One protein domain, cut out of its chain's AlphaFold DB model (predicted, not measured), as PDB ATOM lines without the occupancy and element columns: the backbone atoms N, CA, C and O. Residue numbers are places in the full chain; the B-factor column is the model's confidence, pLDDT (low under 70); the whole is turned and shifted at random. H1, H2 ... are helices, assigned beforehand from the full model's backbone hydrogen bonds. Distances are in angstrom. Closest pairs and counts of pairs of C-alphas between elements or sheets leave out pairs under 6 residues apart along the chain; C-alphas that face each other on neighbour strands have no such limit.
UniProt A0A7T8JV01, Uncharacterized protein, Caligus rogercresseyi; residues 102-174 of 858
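What this domain is: This is residues 102 to 174 of the 858 residues of an uncharacterized protein of Caligus rogercresseyi (UniProt A0A7T8JV01). The long helix H5 and the short helical hairpin of H3 and H4 make the two legs of a V, joined near the beginning of H5; H2 packs on the first part of H5, and H1 extends the other leg past H4. Residues 102 to 110 and 168 to 173 stick out. The printed part has 73 residues with five named helices, H1 to H5 along the chain, and no named strand: all helix. It is only just compact, close to loose, with a radius of gyration of the C-alphas of 13.0 A and spans of 37 by 27 by 17 A.

Where its parts are: H5, residues 152 to 172, is 29.9 A long, from C-alpha 152 at (264.300, 251.561, 241.450) to C-alpha 172 at (254.483, 230.141, 223.050). H2 is residues 123 to 128, 8.8 A; H3 residues 131 to 137, 10.0 A; H4 residues 141 to 148, 10.3 A. H1, residues 103 to 114, is 15.4 A long and begins with C-alpha 103 at (268.964, 215.971, 239.294).

How they stand to each other: H5, with residues 156 to 160 alone, touches H2 at a shallow tilt of 15 degrees, opposite ways; their closest C-alphas, Glu 127 and Leu 156, are 6.8 A apart. H4 and H5 are close but not clearly touching, at a steep tilt of 45 degrees; the closest C-alphas are Phe 147 and Ile 155, 5.9 A. H3 and H4, a hairpin, only just touch, with 3 pairs of C-alphas within 8 A; the closest are Leu 135 and Arg 144, 5.6 A. H1, with residues 112 to 113 alone, only just touches H4, with 3 such pairs; the closest are Val 113 and His 142, 7.0 A. H1 and H5 are apart. In H1, H2, H3, H4 and H5 every O i to N i+4 pair is within hydrogen-bond range.

The domain as a whole: The two farthest C-alphas, Ser 102 and Arg 128, are 39.2 A apart. The printed part has no cut, and no link is long. The pLDDT is under 70 at residues 104, 108 to 114 and 174.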
ATOM      1  N   SER A 102     272.690 214.446 241.941       78.12
ATOM      2  CA  SER A 102     271.225 214.484 241.988       78.12
ATOM      3  C   SER A 102     270.684 215.492 240.976       78.12
ATOM      4  O   SER A 102     271.060 216.668 240.967       78.12
ATOM      5  N   TRP A 103     269.733 215.055 240.145       77.50
ATOM      6  CA  TRP A 103     268.964 215.971 239.294       77.50
ATOM      7  C   TRP A 103     268.207 217.014 240.122       77.50
ATOM      8  O   TRP A 103     268.042 218.135 239.651       77.50
ATOM      9  N   SER A 104     267.824 216.672 241.355       65.38
ATOM     10  CA  SER A 104     267.191 217.581 242.311       65.38
ATOM     11  C   SER A 104     268.112 218.732 242.711       65.38
ATOM     12  O   SER A 104     267.656 219.864 242.754       65.38
ATOM     13  N   ASP A 105     269.409 218.487 242.919       72.06
ATOM     14  CA  ASP A 105     270.362 219.543 243.299       72.06
ATOM     15  C   ASP A 105     270.695 220.448 242.109       72.06
ATOM     16  O   ASP A 105     270.942 221.644 242.263       72.06
ATOM     17  N   LEU A 106     270.690 219.885 240.895       72.75
ATOM     18  CA  LEU A 106     270.788 220.649 239.653       72.75
ATOM     19  C   LEU A 106     269.535 221.494 239.412       72.75
ATOM     20  O   LEU A 106     269.672 222.641 239.002       72.75
ATOM     21  N   GLU A 107     268.340 220.967 239.680       73.50
ATOM     22  CA  GLU A 107     267.067 221.688 239.572       73.50
ATOM     23  C   GLU A 107     266.927 222.762 240.659       73.50
ATOM     24  O   GLU A 107     266.555 223.890 240.349       73.50
ATOM     25  N   GLU A 108     267.324 222.480 241.901       69.31
ATOM     26  CA  GLU A 108     267.320 223.449 242.997       69.31
ATOM     27  C   GLU A 108     268.386 224.537 242.789       69.31
ATOM     28  O   GLU A 108     268.107 225.713 243.014       69.31
ATOM     29  N   ASN A 109     269.578 224.203 242.277       68.69
ATOM     30  CA  ASN A 109     270.535 225.216 241.823       68.69
ATOM     31  C   ASN A 109     270.005 225.995 240.615       68.69
ATOM     32  O   ASN A 109     270.203 227.208 240.544       68.69
ATOM     33  N   PHE A 110     269.302 225.349 239.681       69.81
ATOM     34  CA  PHE A 110     268.685 226.052 238.561       69.81
ATOM     35  C   PHE A 110     267.585 227.002 239.048       69.81
ATOM     36  O   PHE A 110     267.522 228.119 238.557       69.81
ATOM     37  N   ALA A 111     266.797 226.647 240.063       66.81
ATOM     38  CA  ALA A 111     265.839 227.551 240.698       66.81
ATOM     39  C   ALA A 111     266.540 228.673 241.492       66.81
ATOM     40  O   ALA A 111     266.244 229.849 241.299       66.81
ATOM     41  N   LYS A 112     267.555 228.365 242.309       65.56
ATOM     42  CA  LYS A 112     268.343 229.369 243.058       65.56
ATOM     43  C   LYS A 112     269.046 230.382 242.144       65.56
ATOM     44  O   LYS A 112     269.210 231.541 242.527       65.56
ATOM     45  N   VAL A 113     269.459 229.969 240.943       63.41
ATOM     46  CA  VAL A 113     270.118 230.834 239.948       63.41
ATOM     47  C   VAL A 113     269.105 231.512 239.008       63.41
ATOM     48  O   VAL A 113     269.250 232.708 238.746       63.41
ATOM     49  N   TYR A 114     268.080 230.787 238.540       60.66
ATOM     50  CA  TYR A 114     267.168 231.159 237.442       60.66
ATOM     51  C   TYR A 114     265.661 231.207 237.791       60.66
ATOM     52  O   TYR A 114     264.853 231.399 236.881       60.66
ATOM     53  N   GLU A 115     265.258 231.162 239.062       74.44
ATOM     54  CA  GLU A 115     264.059 231.876 239.537       74.44
ATOM     55  C   GLU A 115     264.489 233.263 240.054       74.44
ATOM     56  O   GLU A 115     264.605 233.487 241.263       74.44
ATOM     57  N   PRO A 116     264.787 234.229 239.162       73.44
ATOM     58  CA  PRO A 116     265.300 235.527 239.583       73.44
ATOM     59  C   PRO A 116     264.260 236.326 240.370       73.44
ATOM     60  O   PRO A 116     264.620 237.143 241.212       73.44
ATOM     61  N   ILE A 117     262.978 236.117 240.065       89.00
ATOM     62  CA  ILE A 117     261.851 236.914 240.540       89.00
ATOM     63  C   ILE A 117     260.640 235.990 240.708       89.00
ATOM     64  O   ILE A 117     260.295 235.293 239.750       89.00
ATOM     65  N   PRO A 118     259.957 235.999 241.868       90.69
ATOM     66  CA  PRO A 118     258.705 235.274 242.035       90.69
ATOM     67  C   PRO A 118     257.610 235.893 241.149       90.69
ATOM     68  O   PRO A 118     257.068 236.958 241.447       90.69
ATOM     69  N   LEU A 119     257.260 235.196 240.062       91.44
ATOM     70  CA  LEU A 119     256.224 235.616 239.102       91.44
ATOM     71  C   LEU A 119     254.813 235.705 239.717       91.44
ATOM     72  O   LEU A 119     253.914 236.272 239.099       91.44
ATOM     73  N   SER A 120     254.620 235.164 240.923       92.50
ATOM     74  CA  SER A 120     253.402 235.293 241.728       92.50
ATOM     75  C   SER A 120     253.139 236.721 242.218       92.50
ATOM     76  O   SER A 120     252.008 237.037 242.576       92.50
ATOM     77  N   ILE A 121     254.159 237.586 242.251       96.06
ATOM     78  CA  ILE A 121     254.019 238.984 242.661       96.06
ATOM     79  C   ILE A 121     253.688 239.833 241.428       96.06
ATOM     80  O   ILE A 121     254.475 239.922 240.484       96.06
ATOM     81  N   GLY A 122     252.508 240.463 241.438       96.75
ATOM     82  CA  GLY A 122     252.050 241.357 240.369       96.75
ATOM     83  C   GLY A 122     252.929 242.602 240.218       96.75
ATOM     84  O   GLY A 122     253.514 243.088 241.190       96.75
ATOM     85  N   LEU A 123     253.013 243.146 239.000       96.62
ATOM     86  CA  LEU A 123     253.847 244.318 238.688       96.62
ATOM     87  C   LEU A 123     253.467 245.549 239.520       96.62
ATOM     88  O   LEU A 123     254.343 246.282 239.968       96.62
ATOM     89  N   GLU A 124     252.185 245.704 239.831       97.62
ATOM     90  CA  GLU A 124     251.633 246.762 240.679       97.62
ATOM     91  C   GLU A 124     252.136 246.659 242.128       97.62
ATOM     92  O   GLU A 124     252.184 247.655 242.851       97.62
ATOM     93  N   THR A 125     252.503 245.454 242.574       98.19
ATOM     94  CA  THR A 125     253.072 245.215 243.908       98.19
ATOM     95  C   THR A 125     254.558 245.561 243.918       98.19
ATOM     96  O   THR A 125     255.000 246.295 244.802       98.19
ATOM     97  N   TRP A 126     255.305 245.140 242.889       97.94
ATOM     98  CA  TRP A 126     256.697 245.556 242.690       97.94
ATOM     99  C   TRP A 126     256.832 247.085 242.616       97.94
ATOM    100  O   TRP A 126     257.699 247.660 243.271       97.94
ATOM    101  N   GLU A 127     255.941 247.768 241.889       98.00
ATOM    102  CA  GLU A 127     255.923 249.234 241.785       98.00
ATOM    103  C   GLU A 127     255.719 249.934 243.140       98.00
ATOM    104  O   GLU A 127     256.303 250.995 243.378       98.00
ATOM    105  N   ARG A 128     254.953 249.334 244.063       98.38
ATOM    106  CA  ARG A 128     254.734 249.863 245.423       98.38
ATOM    107  C   ARG A 128     255.904 249.594 246.373       98.38
ATOM    108  O   ARG A 128     256.162 250.424 247.241       98.38
ATOM    109  N   MET A 129     256.621 248.483 246.211       98.38
ATOM    110  CA  MET A 129     257.751 248.110 247.074       98.38
ATOM    111  C   MET A 129     258.897 249.136 247.033       98.38
ATOM    112  O   MET A 129     259.166 249.769 246.007       98.38
ATOM    113  N   SER A 130     259.610 249.318 248.150       98.56
ATOM    114  CA  SER A 130     260.854 250.101 248.157       98.56
ATOM    115  C   SER A 130     261.983 249.326 247.463       98.56
ATOM    116  O   SER A 130     261.930 248.100 247.393       98.56
ATOM    117  N   LYS A 131     263.053 249.995 246.994       98.38
ATOM    118  CA  LYS A 131     264.222 249.291 246.416       98.38
ATOM    119  C   LYS A 131     264.768 248.217 247.370       98.38
ATOM    120  O   LYS A 131     265.118 247.129 246.928       98.38
ATOM    121  N   THR A 132     264.805 248.503 248.670       98.25
ATOM    122  CA  THR A 132     265.245 247.559 249.706       98.25
ATOM    123  C   THR A 132     264.318 246.356 249.863       98.25
ATOM    124  O   THR A 132     264.812 245.254 250.080       98.25
ATOM    125  N   ASP A 133     263.003 246.527 249.702       98.25
ATOM    126  CA  ASP A 133     262.057 245.403 249.751       98.25
ATOM    127  C   ASP A 133     262.135 244.560 248.473       98.25
ATOM    128  O   ASP A 133     262.174 243.337 248.563       98.25
ATOM    129  N   ILE A 134     262.283 245.194 247.300       98.12
ATOM    130  CA  ILE A 134     262.509 244.488 246.028       98.12
ATOM    131  C   ILE A 134     263.768 243.610 246.123       98.12
ATOM    132  O   ILE A 134     263.736 242.435 245.764       98.12
ATOM    133  N   LEU A 135     264.873 244.151 246.652       97.44
ATOM    134  CA  LEU A 135     266.116 243.398 246.853       97.44
ATOM    135  C   LEU A 135     265.971 242.265 247.881       97.44
ATOM    136  O   LEU A 135     266.625 241.234 247.726       97.44
ATOM    137  N   ARG A 136     265.125 242.430 248.908       97.25
ATOM    138  CA  ARG A 136     264.832 241.383 249.900       97.25
ATOM    139  C   ARG A 136     264.043 240.226 249.277       97.25
ATOM    140  O   ARG A 136     264.382 239.072 249.522       97.25
ATOM    141  N   GLU A 137     263.045 240.546 248.456       97.06
ATOM    142  CA  GLU A 137     262.123 239.588 247.832       97.06
ATOM    143  C   GLU A 137     262.753 238.821 246.652       97.06
ATOM    144  O   GLU A 137     262.452 237.651 246.413       97.06
ATOM    145  N   VAL A 138     263.690 239.447 245.929       96.44
ATOM    146  CA  VAL A 138     264.525 238.783 244.914       96.44
ATOM    147  C   VAL A 138     265.413 237.734 245.590       96.44
ATOM    148  O   VAL A 138     266.392 238.068 246.263       96.44
ATOM    149  N   LYS A 139     265.066 236.451 245.418       94.81
ATOM    150  CA  LYS A 139     265.771 235.309 246.030       94.81
ATOM    151  C   LYS A 139     267.130 235.021 245.388       94.81
ATOM    152  O   LYS A 139     268.056 234.652 246.105       94.81
ATOM    153  N   SER A 140     267.265 235.207 244.070       94.75
ATOM    154  CA  SER A 140     268.518 234.945 243.344       94.75
ATOM    155  C   SER A 140     269.628 235.918 243.779       94.75
ATOM    156  O   SER A 140     269.512 237.125 243.526       94.75
ATOM    157  N   PRO A 141     270.740 235.442 244.379       93.56
ATOM    158  CA  PRO A 141     271.831 236.314 244.828       93.56
ATOM    159  C   PRO A 141     272.514 237.057 243.675       93.56
ATOM    160  O   PRO A 141     273.041 238.154 243.862       93.56
ATOM    161  N   HIS A 142     272.502 236.466 242.476       94.31
ATOM    162  CA  HIS A 142     273.075 237.066 241.277       94.31
ATOM    163  C   HIS A 142     272.264 238.284 240.828       94.31
ATOM    164  O   HIS A 142     272.836 239.362 240.674       94.31
ATOM    165  N   VAL A 143     270.940 238.139 240.699       95.38
ATOM    166  CA  VAL A 143     270.051 239.241 240.298       95.38
ATOM    167  C   VAL A 143     269.958 240.307 241.384       95.38
ATOM    168  O   VAL A 143     269.952 241.493 241.064       95.38
ATOM    169  N   ARG A 144     270.003 239.924 242.668       96.56
ATOM    170  CA  ARG A 144     270.115 240.884 243.776       96.56
ATOM    171  C   ARG A 144     271.350 241.779 243.623       96.56
ATOM    172  O   ARG A 144     271.218 242.992 243.731       96.56
ATOM    173  N   ARG A 145     272.519 241.206 243.305       96.69
ATOM    174  CA  ARG A 145     273.768 241.962 243.081       96.69
ATOM    175  C   ARG A 145     273.703 242.867 241.846       96.69
ATOM    176  O   ARG A 145     274.248 243.964 241.878       96.69
ATOM    177  N   GLU A 146     273.039 242.437 240.771       96.50
ATOM    178  CA  GLU A 146     272.805 243.305 239.607       96.50
ATOM    179  C   GLU A 146     271.881 244.480 239.957       96.50
ATOM    180  O   GLU A 146     272.182 245.623 239.626       96.50
ATOM    181  N   PHE A 147     270.788 244.224 240.680       97.88
ATOM    182  CA  PHE A 147     269.811 245.240 241.082       97.88
ATOM    183  C   PHE A 147     270.335 246.201 242.160       97.88
ATOM    184  O   PHE A 147     269.890 247.346 242.236       97.88
ATOM    185  N   GLU A 148     271.293 245.781 242.985       97.88
ATOM    186  CA  GLU A 148     271.871 246.607 244.049       97.88
ATOM    187  C   GLU A 148     272.507 247.898 243.504       97.88
ATOM    188  O   GLU A 148     272.352 248.962 244.110       97.88
ATOM    189  N   GLY A 149     273.111 247.850 242.311       97.56
ATOM    190  CA  GLY A 149     273.679 249.017 241.628       97.56
ATOM    191  C   GLY A 149     272.676 249.910 240.880       97.56
ATOM    192  O   GLY A 149     273.021 251.039 240.541       97.56
ATOM    193  N   LEU A 150     271.446 249.447 240.629       98.38
ATOM    194  CA  LEU A 150     270.481 250.124 239.747       98.38
ATOM    195  C   LEU A 150     269.478 251.004 240.528       98.38
ATOM    196  O   LEU A 150     269.141 250.687 241.674       98.38
ATOM    197  N   PRO A 151     268.965 252.110 239.958       98.50
ATOM    198  CA  PRO A 151     267.836 252.848 240.528       98.50
ATOM    199  C   PRO A 151     266.543 252.012 240.477       98.50
ATOM    200  O   PRO A 151     266.426 251.074 239.684       98.50
ATOM    201  N   LYS A 152     265.551 252.341 241.320       98.19
ATOM    202  CA  LYS A 152     264.300 251.561 241.450       98.19
ATOM    203  C   LYS A 152     263.585 251.405 240.103       98.19
ATOM    204  O   LYS A 152     263.049 250.344 239.804       98.19
ATOM    205  N   GLU A 153     263.606 252.446 239.288       98.38
ATOM    206  CA  GLU A 153     262.930 252.543 237.997       98.38
ATOM    207  C   GLU A 153     263.542 251.580 236.964       98.38
ATOM    208  O   GLU A 153     262.815 250.930 236.209       98.38
ATOM    209  N   GLU A 154     264.870 251.427 236.962       98.31
ATOM    210  CA  GLU A 154     265.572 250.470 236.096       98.31
ATOM    211  C   GLU A 154     265.370 249.030 236.568       98.31
ATOM    212  O   GLU A 154     265.111 248.155 235.740       98.31
ATOM    213  N   ILE A 155     265.380 248.797 237.889       98.31
ATOM    214  CA  ILE A 155     265.008 247.500 238.468       98.31
ATOM    215  C   ILE A 155     263.610 247.110 237.975       98.31
ATOM    216  O   ILE A 155     263.462 246.069 237.342       98.31
ATOM    217  N   LEU A 156     262.601 247.968 238.172       98.19
ATOM    218  CA  LEU A 156     261.221 247.717 237.737       98.19
ATOM    219  C   LEU A 156     261.103 247.481 236.227       98.19
ATOM    220  O   LEU A 156     260.381 246.578 235.807       98.19
ATOM    221  N   SER A 157     261.851 248.221 235.403       98.12
ATOM    222  CA  SER A 157     261.927 247.978 233.957       98.12
ATOM    223  C   SER A 157     262.450 246.570 233.635       98.12
ATOM    224  O   SER A 157     261.905 245.869 232.775       98.12
ATOM    225  N   GLN A 158     263.465 246.107 234.370       97.62
ATOM    226  CA  GLN A 158     264.051 244.778 234.217       97.62
ATOM    227  C   GLN A 158     263.126 243.664 234.745       97.62
ATOM    228  O   GLN A 158     262.976 242.645 234.066       97.62
ATOM    229  N   ILE A 159     262.416 243.883 235.864       97.06
ATOM    230  CA  ILE A 159     261.327 243.009 236.348       97.06
ATOM    231  C   ILE A 159     260.232 242.891 235.282       97.06
ATOM    232  O   ILE A 159     259.861 241.787 234.884       97.06
ATOM    233  N   GLN A 160     259.757 244.018 234.746       97.38
ATOM    234  CA  GLN A 160     258.709 244.051 233.727       97.38
ATOM    235  C   GLN A 160     259.136 243.340 232.436       97.38
ATOM    236  O   GLN A 160     258.338 242.628 231.823       97.38
ATOM    237  N   LYS A 161     260.400 243.488 232.024       97.06
ATOM    238  CA  LYS A 161     260.976 242.764 230.884       97.06
ATOM    239  C   LYS A 161     261.015 241.255 231.138       97.06
ATOM    240  O   LYS A 161     260.666 240.494 230.234       97.06
ATOM    241  N   MET A 162     261.375 240.823 232.349       95.44
ATOM    242  CA  MET A 162     261.335 239.411 232.738       95.44
ATOM    243  C   MET A 162     259.907 238.861 232.746       95.44
ATOM    244  O   MET A 162     259.669 237.874 232.054       95.44
ATOM    245  N   HIS A 163     258.939 239.536 233.380       94.56
ATOM    246  CA  HIS A 163     257.520 239.148 233.336       94.56
ATOM    247  C   HIS A 163     256.990 239.048 231.899       94.56
ATOM    248  O   HIS A 163     256.361 238.053 231.550       94.56
ATOM    249  N   LYS A 164     257.295 240.019 231.026       95.38
ATOM    250  CA  LYS A 164     256.921 239.968 229.599       95.38
ATOM    251  C   LYS A 164     257.564 238.785 228.870       95.38
ATOM    252  O   LYS A 164     256.912 238.160 228.037       95.38
ATOM    253  N   SER A 165     258.819 238.453 229.180       94.69
ATOM    254  CA  SER A 165     259.495 237.291 228.590       94.69
ATOM    255  C   SER A 165     258.929 235.961 229.101       94.69
ATOM    256  O   SER A 165     258.699 235.065 228.295       94.69
ATOM    257  N   ALA A 166     258.618 235.855 230.396       91.50
ATOM    258  CA  ALA A 166     257.984 234.688 230.998       91.50
ATOM    259  C   ALA A 166     256.568 234.485 230.444       91.50
ATOM    260  O   ALA A 166     256.241 233.385 230.010       91.50
ATOM    261  N   ALA A 167     255.774 235.556 230.343       91.56
ATOM    262  CA  ALA A 167     254.465 235.549 229.697       91.56
ATOM    263  C   ALA A 167     254.560 235.084 228.232       91.56
ATOM    264  O   ALA A 167     253.879 234.136 227.854       91.56
ATOM    265  N   TYR A 168     255.469 235.652 227.431       91.81
ATOM    266  CA  TYR A 168     255.686 235.232 226.040       91.81
ATOM    267  C   TYR A 168     256.121 233.761 225.913       91.81
ATOM    268  O   TYR A 168     255.657 233.045 225.026       91.81
ATOM    269  N   LEU A 169     256.996 233.276 226.802       88.12
ATOM    270  CA  LEU A 169     257.372 231.861 226.848       88.12
ATOM    271  C   LEU A 169     256.181 230.983 227.264       88.12
ATOM    272  O   LEU A 169     255.973 229.931 226.664       88.12
ATOM    273  N   SER A 170     255.358 231.433 228.214       87.31
ATOM    274  CA  SER A 170     254.138 230.736 228.635       87.31
ATOM    275  C   SER A 170     253.031 230.745 227.574       87.31
ATOM    276  O   SER A 170     252.257 229.806 227.531       87.31
ATOM    277  N   GLU A 171     252.981 231.731 226.675       90.56
ATOM    278  CA  GLU A 171     252.036 231.765 225.547       90.56
ATOM    279  C   GLU A 171     252.524 230.903 224.367       90.56
ATOM    280  O   GLU A 171     251.739 230.295 223.634       90.56
ATOM    281  N   ARG A 172     253.847 230.856 224.163       90.44
ATOM    282  CA  ARG A 172     254.483 230.141 223.050       90.44
ATOM    283  C   ARG A 172     254.714 228.653 223.324       90.44
ATOM    284  O   ARG A 172     254.675 227.863 222.381       90.44
ATOM    285  N   PHE A 173     255.023 228.292 224.569       86.69
ATOM    286  CA  PHE A 173     255.377 226.932 224.990       86.69
ATOM    287  C   PHE A 173     254.426 226.366 226.040       86.69
ATOM    288  O   PHE A 173     254.108 225.179 225.976       86.69
ATOM    289  N   GLY A 174     253.941 227.197 226.968       66.31
ATOM    290  CA  GLY A 174     252.722 226.860 227.694       66.31
ATOM    291  C   GLY A 174     251.597 226.792 226.668       66.31
ATOM    292  O   GLY A 174     251.426 227.679 225.831       66.31
TER     293      GLY A 174